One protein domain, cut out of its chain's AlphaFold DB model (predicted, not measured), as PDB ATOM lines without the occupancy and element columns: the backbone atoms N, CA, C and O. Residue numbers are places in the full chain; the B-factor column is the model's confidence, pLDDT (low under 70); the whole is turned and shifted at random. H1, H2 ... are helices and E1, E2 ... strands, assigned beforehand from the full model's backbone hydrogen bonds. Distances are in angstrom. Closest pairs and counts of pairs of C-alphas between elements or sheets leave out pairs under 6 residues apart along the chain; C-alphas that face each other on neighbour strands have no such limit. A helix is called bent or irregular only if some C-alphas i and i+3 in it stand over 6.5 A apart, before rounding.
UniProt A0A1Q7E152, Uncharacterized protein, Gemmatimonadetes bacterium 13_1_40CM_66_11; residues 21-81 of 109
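What this domain is: This is residues 21 to 81 of the 109 residues of an uncharacterized protein of Gemmatimonadetes bacterium 13_1_40CM_66_11 (UniProt A0A1Q7E152). A small three-stranded parallel sheet, E1 E2 E3, has short helices grouped loosely beside it: H2 and H4 pack together and graze the sheet, and H1 packs on H4. H3 follows directly from E2, and the loop of residues 55 to 64 then makes the end farthest from Thr 21. The printed part has 61 residues, in the order E1 H1 H2 E2 H3 H4 E3, and its class is mixed, helices and strands. It is compact, with a radius of gyration of the C-alphas of 10.6 A and spans of 32 by 24 by 18 A.

How they stand to each other: E1, residues 22 to 24, is an edge strand parallel to the inner strand E2, residues 43 to 47, at 22 degrees; N 23 and O 43 are within hydrogen-bond range at 2.9 A. E3, residues 75 to 79, the other edge, is parallel to E2 at 28 degrees, with N 44 and O 75 at 2.8 A. H1, residues 30 to 33, is not on the sheet; it only just touches H4, residues 65 to 72, with 3 pairs of C-alphas within 8 A, the closest Thr 33 and Ser 67 at 5.4 A. H2, residues 36 to 39, touches H4, the closest C-alphas being Tyr 37 and Ala 70, 6.4 A apart. H4 only grazes the sheet with residues 68 to 71, and H2 only just does so, with 5 pairs of C-alphas within 10 A. H3, residues 48 to 54, only grazes the sheet with residues 48 to 51 and is close to H4 but not clearly touching, at 7.2 A between the C-alphas of Ala 54 and Pro 65. Two strand-helix-strand units, parallel neighbour strands joined through helices, are E1, H1 H2, E2 and E2, H3 H4, E3, each with a right-handed crossover. In H3 every O i to N i+4 pair is within hydrogen-bond range; in H4 it is 1 of 4, beside 3 of 5 O i to N i+3 pairs; H1 and H2 are too short for an O i to N i+4 pair.

Where its parts are: E1 begins at C-alpha 22, (97.542, 152.255, 111.353), and is 6.4 A long; H1 is 4.9 A and H2 5.5 A. E2 is 13.0 A and H3 10.0 A. H4, 11.2 A, is irregular: C-alphas 67 and 70 are 7.7 A apart. E3, 13.3 A, ends at C-alpha 79, (86.013, 150.066, 104.506).

The domain as a whole: The C-alphas of Thr 21 and Pro 58 are the two farthest apart, 33.0 A. The printed part has no cut. The link from H3 to H4, 10 residues, is short, and the other links are tight. The mean pLDDT of the printed part is 92.7, and no printed residue is under 70.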
ATOM      1  N   THR A  21     100.701 152.518 114.239       93.19
ATOM      2  CA  THR A  21      99.433 151.921 114.686       93.19
ATOM      3  C   THR A  21      98.511 151.559 113.524       93.19
ATOM      4  O   THR A  21      97.880 150.501 113.547       93.19
ATOM      5  N   PHE A  22      98.428 152.419 112.505       92.31
ATOM      6  CA  PHE A  22      97.542 152.255 111.353       92.31
ATOM      7  C   PHE A  22      98.323 152.399 110.051       92.31
ATOM      8  O   PHE A  22      99.056 153.371 109.876       92.31
ATOM      9  N   LEU A  23      98.114 151.464 109.127       92.88
ATOM     10  CA  LEU A  23      98.615 151.539 107.760       92.88
ATOM     11  C   LEU A  23      97.421 151.586 106.809       92.88
ATOM     12  O   LEU A  23      96.690 150.610 106.684       92.88
ATOM     13  N   ALA A  24      97.204 152.723 106.157       92.56
ATOM     14  CA  ALA A  24      96.123 152.891 105.194       92.56
ATOM     15  C   ALA A  24      96.664 152.857 103.767       92.56
ATOM     16  O   ALA A  24      97.667 153.506 103.464       92.56
ATOM     17  N   PHE A  25      95.969 152.140 102.889       90.69
ATOM     18  CA  PHE A  25      96.296 152.086 101.470       90.69
ATOM     19  C   PHE A  25      95.304 152.930 100.685       90.69
ATOM     20  O   PHE A  25      94.095 152.779 100.847       90.69
ATOM     21  N   SER A  26      95.814 153.808  99.821       86.19
ATOM     22  CA  SER A  26      94.967 154.540  98.875       86.19
ATOM     23  C   SER A  26      94.483 153.650  97.729       86.19
ATOM     24  O   SER A  26      93.395 153.880  97.224       86.19
ATOM     25  N   HIS A  27      95.296 152.671  97.319       91.44
ATOM     26  CA  HIS A  27      95.005 151.603  96.354       91.44
ATOM     27  C   HIS A  27      96.108 150.520  96.439       91.44
ATOM     28  O   HIS A  27      97.068 150.684  97.201       91.44
ATOM     29  N   LEU A  28      95.987 149.411  95.700       94.56
ATOM     30  CA  LEU A  28      96.833 148.210  95.843       94.56
ATOM     31  C   LEU A  28      97.791 147.941  94.668       94.56
ATOM     32  O   LEU A  28      98.186 146.797  94.428       94.56
ATOM     33  N   HIS A  29      98.246 148.980  93.966       96.44
ATOM     34  CA  HIS A  29      99.435 148.825  93.125       96.44
ATOM     35  C   HIS A  29     100.687 148.511  93.972       96.44
ATOM     36  O   HIS A  29     100.772 148.809  95.172       96.44
ATOM     37  N   PHE A  30     101.680 147.875  93.348       96.69
ATOM     38  CA  PHE A  30     102.904 147.420  94.007       96.69
ATOM     39  C   PHE A  30     103.733 148.567  94.598       96.69
ATOM     40  O   PHE A  30     104.316 148.414  95.666       96.69
ATOM     41  N   ASP A  31     103.762 149.733  93.963       93.81
ATOM     42  CA  ASP A  31     104.480 150.915  94.451       93.81
ATOM     43  C   ASP A  31     103.886 151.499  95.745       93.81
ATOM     44  O   ASP A  31     104.585 152.194  96.482       93.81
ATOM     45  N   HIS A  32     102.647 151.131  96.084       94.88
ATOM     46  CA  HIS A  32     101.996 151.470  97.352       94.88
ATOM     47  C   HIS A  32     102.056 150.350  98.401       94.88
ATOM     48  O   HIS A  32     101.922 150.611  99.596       94.88
ATOM     49  N   THR A  33     102.276 149.105  97.980       96.12
ATOM     50  CA  THR A  33     102.203 147.915  98.847       96.12
ATOM     51  C   THR A  33     103.547 147.219  99.049       96.12
ATOM     52  O   THR A  33     103.674 146.385  99.936       96.12
ATOM     53  N   GLY A  34     104.586 147.570  98.289       94.12
ATOM     54  CA  GLY A  34     105.853 146.829  98.236       94.12
ATOM     55  C   GLY A  34     106.594 146.696  99.570       94.12
ATOM     56  O   GLY A  34     107.345 145.744  99.756       94.12
ATOM     57  N   ASN A  35     106.347 147.605 100.518       93.62
ATOM     58  CA  ASN A  35     106.934 147.578 101.864       93.62
ATOM     59  C   ASN A  35     105.930 147.214 102.964       93.62
ATOM     60  O   ASN A  35     106.264 147.296 104.144       93.62
ATOM     61  N   ALA A  36     104.703 146.829 102.612       93.38
ATOM     62  CA  ALA A  36     103.645 146.602 103.586       93.38
ATOM     63  C   ALA A  36     104.001 145.497 104.596       93.38
ATOM     64  O   ALA A  36     103.628 145.589 105.761       93.38
ATOM     65  N   TYR A  37     104.810 144.512 104.186       90.38
ATOM     66  CA  TYR A  37     105.323 143.454 105.062       90.38
ATOM     67  C   TYR A  37     106.058 143.975 106.311       90.38
ATOM     68  O   TYR A  37     106.092 143.278 107.317       90.38
ATOM     69  N   ALA A  38     106.637 145.181 106.270       92.25
ATOM     70  CA  ALA A  38     107.332 145.770 107.414       92.25
ATOM     71  C   ALA A  38     106.376 146.253 108.522       92.25
ATOM     72  O   ALA A  38     106.828 146.576 109.616       92.25
ATOM     73  N   PHE A  39     105.073 146.315 108.243       92.25
ATOM     74  CA  PHE A  39     104.034 146.874 109.110       92.25
ATOM     75  C   PHE A  39     102.993 145.812 109.501       92.25
ATOM     76  O   PHE A  39     101.797 146.090 109.597       92.25
ATOM     77  N   ASP A  40     103.422 144.566 109.685       85.56
ATOM     78  CA  ASP A  40     102.550 143.440 110.047       85.56
ATOM     79  C   ASP A  40     101.879 143.600 111.428       85.56
ATOM     80  O   ASP A  40     100.801 143.051 111.667       85.56
ATOM     81  N   SER A  41     102.472 144.402 112.317       90.19
ATOM     82  CA  SER A  41     101.923 144.752 113.628       90.19
ATOM     83  C   SER A  41     100.857 145.852 113.589       90.19
ATOM     84  O   SER A  41     100.121 146.021 114.566       90.19
ATOM     85  N   SER A  42     100.773 146.615 112.495       93.69
ATOM     86  CA  SER A  42      99.814 147.709 112.328       93.69
ATOM     87  C   SER A  42      98.405 147.188 112.030       93.69
ATOM     88  O   SER A  42      98.209 146.072 111.552       93.69
ATOM     89  N   THR A  43      97.393 148.027 112.257       93.94
ATOM     90  CA  THR A  43      96.048 147.791 111.717       93.94
ATOM     91  C   THR A  43      95.985 148.308 110.285       93.94
ATOM     92  O   THR A  43      96.161 149.502 110.044       93.94
ATOM     93  N   TRP A  44      95.738 147.415 109.333       94.12
ATOM     94  CA  TRP A  44      95.656 147.749 107.917       94.12
ATOM     95  C   TRP A  44      94.254 148.243 107.577       94.12
ATOM     96  O   TRP A  44      93.273 147.528 107.779       94.12
ATOM     97  N   ILE A  45      94.156 149.461 107.057       93.88
ATOM     98  CA  ILE A  45      92.903 150.063 106.608       93.88
ATOM     99  C   ILE A  45      92.803 149.839 105.106       93.88
ATOM    100  O   ILE A  45      93.624 150.345 104.335       93.88
ATOM    101  N   LEU A  46      91.825 149.031 104.711       92.62
ATOM    102  CA  LEU A  46      91.697 148.492 103.362       92.62
ATOM    103  C   LEU A  46      90.278 148.696 102.852       92.62
ATOM    104  O   LEU A  46      89.314 148.499 103.588       92.62
ATOM    105  N   ASN A  47      90.147 149.035 101.577       91.81
ATOM    106  CA  ASN A  47      88.850 149.117 100.927       91.81
ATOM    107  C   ASN A  47      88.481 147.758 100.310       91.81
ATOM    108  O   ASN A  47      89.303 147.115  99.651       91.81
ATOM    109  N   LYS A  48      87.235 147.320 100.518       91.81
ATOM    110  CA  LYS A  48      86.741 146.024 100.024       91.81
ATOM    111  C   LYS A  48      86.787 145.912  98.504       91.81
ATOM    112  O   LYS A  48      87.173 144.864  97.989       91.81
ATOM    113  N   ASP A  49      86.412 146.977  97.802       91.44
ATOM    114  CA  ASP A  49      86.406 146.995  96.342       91.44
ATOM    115  C   ASP A  49      87.819 146.892  95.771       91.44
ATOM    116  O   ASP A  49      88.014 146.295  94.713       91.44
ATOM    117  N   GLU A  50      88.801 147.459  96.473       92.94
ATOM    118  CA  GLU A  50      90.197 147.418  96.055       92.94
ATOM    119  C   GLU A  50      90.806 146.036  96.218       92.94
ATOM    120  O   GLU A  50      91.462 145.549  95.304       92.94
ATOM    121  N   ILE A  51      90.560 145.383  97.360       94.31
ATOM    122  CA  ILE A  51      90.976 143.994  97.575       94.31
ATOM    123  C   ILE A  51      90.359 143.112  96.486       94.31
ATOM    124  O   ILE A  51      91.074 142.358  95.831       94.31
ATOM    125  N   ALA A  52      89.054 143.253  96.233       94.31
ATOM    126  CA  ALA A  52      88.364 142.471  95.210       94.31
ATOM    127  C   ALA A  52      88.922 142.718  93.797       94.31
ATOM    128  O   ALA A  52      89.044 141.779  93.012       94.31
ATOM    129  N   TRP A  53      89.272 143.965  93.466       95.00
ATOM    130  CA  TRP A  53      89.923 144.298  92.200       95.00
ATOM    131  C   TRP A  53      91.335 143.709  92.114       95.00
ATOM    132  O   TRP A  53      91.647 143.040  91.133       95.00
ATOM    133  N   ALA A  54      92.170 143.897  93.139       95.88
ATOM    134  CA  ALA A  54      93.557 143.438  93.164       95.88
ATOM    135  C   ALA A  54      93.683 141.903  93.144       95.88
ATOM    136  O   ALA A  54      94.646 141.365  92.597       95.88
ATOM    137  N   GLU A  55      92.701 141.189  93.700       95.50
ATOM    138  CA  GLU A  55      92.618 139.722  93.665       95.50
ATOM    139  C   GLU A  55      91.955 139.168  92.388       95.50
ATOM    140  O   GLU A  55      91.838 137.948  92.232       95.50
ATOM    141  N   ALA A  56      91.524 140.026  91.456       96.31
ATOM    142  CA  ALA A  56      90.885 139.587  90.221       96.31
ATOM    143  C   ALA A  56      91.821 138.739  89.340       96.31
ATOM    144  O   ALA A  56      93.047 138.834  89.388       96.31
ATOM    145  N   THR A  57      91.213 137.899  88.497       95.12
ATOM    146  CA  THR A  57      91.917 137.090  87.494       95.12
ATOM    147  C   THR A  57      91.461 137.494  86.083       95.12
ATOM    148  O   THR A  57      90.255 137.471  85.823       95.12
ATOM    149  N   PRO A  58      92.379 137.814  85.150       95.44
ATOM    150  CA  PRO A  58      93.828 137.899  85.349       95.44
ATOM    151  C   PRO A  58      94.203 139.029  86.317       95.44
ATOM    152  O   PRO A  58      93.456 139.998  86.447       95.44
ATOM    153  N   THR A  59      95.355 138.893  86.982       97.00
ATOM    154  CA  THR A  59      95.864 139.912  87.910       97.00
ATOM    155  C   THR A  59      95.923 141.275  87.216       97.00
ATOM    156  O   THR A  59      96.487 141.358  86.117       97.00
ATOM    157  N   PRO A  60      95.354 142.340  87.814       96.88
ATOM    158  CA  PRO A  60      95.412 143.667  87.221       96.88
ATOM    159  C   PRO A  60      96.847 144.165  87.040       96.88
ATOM    160  O   PRO A  60      97.762 143.814  87.789       96.88
ATOM    161  N   LEU A  61      97.048 145.018  86.036       95.88
ATOM    162  CA  LEU A  61      98.351 145.622  85.772       95.88
ATOM    163  C   LEU A  61      98.841 146.402  87.001       95.88
ATOM    164  O   LEU A  61      98.078 147.141  87.609       95.88
ATOM    165  N   GLY A  62     100.122 146.253  87.343       94.88
ATOM    166  CA  GLY A  62     100.734 146.972  88.464       94.88
ATOM    167  C   GLY A  62     100.462 146.362  89.841       94.88
ATOM    168  O   GLY A  62     101.039 146.833  90.817       94.88
ATOM    169  N   VAL A  63      99.647 145.308  89.941       97.44
ATOM    170  CA  VAL A  63      99.397 144.580  91.193       97.44
ATOM    171  C   VAL A  63     100.396 143.433  91.354       97.44
ATOM    172  O   VAL A  63     100.630 142.660  90.425       97.44
ATOM    173  N   ALA A  64     100.950 143.290  92.559       97.12
ATOM    174  CA  ALA A  64     101.712 142.116  92.974       97.12
ATOM    175  C   ALA A  64     100.998 141.469  94.175       97.12
ATOM    176  O   ALA A  64     101.118 141.983  95.280       97.12
ATOM    177  N   PRO A  65     100.252 140.360  94.011       94.81
ATOM    178  CA  PRO A  65      99.440 139.786  95.094       94.81
ATOM    179  C   PRO A  65     100.200 139.513  96.402       94.81
ATOM    180  O   PRO A  65      99.649 139.656  97.493       94.81
ATOM    181  N   ASP A  66     101.487 139.178  96.300       94.88
ATOM    182  CA  ASP A  66     102.336 138.903  97.459       94.88
ATOM    183  C   ASP A  66     102.641 140.153  98.302       94.88
ATOM    184  O   ASP A  66     102.849 140.035  99.510       94.88
ATOM    185  N   SER A  67     102.625 141.361  97.722       95.31
ATOM    186  CA  SER A  67     102.984 142.589  98.448       95.31
ATOM    187  C   SER A  67     101.947 143.000  99.491       95.31
ATOM    188  O   SER A  67     102.291 143.676 100.455       95.31
ATOM    189  N   PHE A  68     100.698 142.552  99.356       94.00
ATOM    190  CA  PHE A  68      99.646 142.775 100.348       94.00
ATOM    191  C   PHE A  68      99.141 141.475 100.988       94.00
ATOM    192  O   PHE A  68      98.159 141.503 101.730       94.00
ATOM    193  N   ALA A  69      99.811 140.335 100.780       92.94
ATOM    194  CA  ALA A  69      99.363 139.036 101.295       92.94
ATOM    195  C   ALA A  69      99.274 138.980 102.831       92.94
ATOM    196  O   ALA A  69      98.429 138.260 103.367       92.94
ATOM    197  N   ALA A  70     100.077 139.785 103.542       90.88
ATOM    198  CA  ALA A  70     100.011 139.907 104.999       90.88
ATOM    199  C   ALA A  70      98.648 140.425 105.499       90.88
ATOM    200  O   ALA A  70      98.263 140.113 106.623       90.88
ATOM    201  N   SER A  71      97.862 141.115 104.660       90.81
ATOM    202  CA  SER A  71      96.483 141.518 104.987       90.81
ATOM    203  C   SER A  71      95.564 140.342 105.337       90.81
ATOM    204  O   SER A  71      94.584 140.528 106.051       90.81
ATOM    205  N   ARG A  72      95.885 139.116 104.896       88.75
ATOM    206  CA  ARG A  72      95.122 137.899 105.219       88.75
ATOM    207  C   ARG A  72      95.239 137.494 106.692       88.75
ATOM    208  O   ARG A  72      94.390 136.758 107.185       88.75
ATOM    209  N   THR A  73      96.298 137.930 107.373       88.12
ATOM    210  CA  THR A  73      96.605 137.564 108.767       88.12
ATOM    211  C   THR A  73      96.773 138.765 109.694       88.12
ATOM    212  O   THR A  73      96.649 138.610 110.907       88.12
ATOM    213  N   ALA A  74      97.065 139.948 109.151       87.19
ATOM    214  CA  ALA A  74      97.172 141.189 109.906       87.19
ATOM    215  C   ALA A  74      95.813 141.609 110.486       87.19
ATOM    216  O   ALA A  74      94.748 141.166 110.048       87.19
ATOM    217  N   LYS A  75      95.833 142.516 111.466       94.12
ATOM    218  CA  LYS A  75      94.602 143.185 111.902       94.12
ATOM    219  C   LYS A  75      94.128 144.081 110.764       94.12
ATOM    220  O   LYS A  75      94.855 144.983 110.365       94.12
ATOM    221  N   THR A  76      92.914 143.871 110.271       92.81
ATOM    222  CA  THR A  76      92.355 144.681 109.181       92.81
ATOM    223  C   THR A  76      91.111 145.436 109.618       92.81
ATOM    224  O   THR A  76      90.208 144.854 110.219       92.81
ATOM    225  N   GLN A  77      91.024 146.701 109.226       92.56
ATOM    226  CA  GLN A  77      89.813 147.508 109.240       92.56
ATOM    227  C   GLN A  77      89.341 147.679 107.792       92.56
ATOM    228  O   GLN A  77      89.924 148.442 107.025       92.56
ATOM    229  N   MET A  78      88.292 146.947 107.416       91.31
ATOM    230  CA  MET A  78      87.736 147.009 106.065       91.31
ATOM    231  C   MET A  78      86.751 148.172 105.928       91.31
ATOM    232  O   MET A  78      85.884 148.363 106.784       91.31
ATOM    233  N   THR A  79      86.848 148.905 104.827       87.69
ATOM    234  CA  THR A  79      86.013 150.066 104.506       87.69
ATOM    235  C   THR A  79      85.248 149.845 103.202       87.69
ATOM    236  O   THR A  79      85.575 148.963 102.405       87.69
ATOM    237  N   ASP A  80      84.188 150.625 103.020       82.81
ATOM    238  CA  ASP A  80      83.330 150.617 101.836       82.81
ATOM    239  C   ASP A  80      83.081 152.080 101.439       82.81
ATOM    240  O   ASP A  80      82.117 152.709 101.871       82.81
ATOM    241  N   GLY A  81      84.070 152.664 100.753       72.81
ATOM    242  CA  GLY A  81      84.126 154.091 100.419       72.81
ATOM    243  C   GLY A  81      84.936 154.928 101.416       72.81
ATOM    244  O   GLY A  81      85.907 154.441 102.003       72.81
TER     245      GLY A  81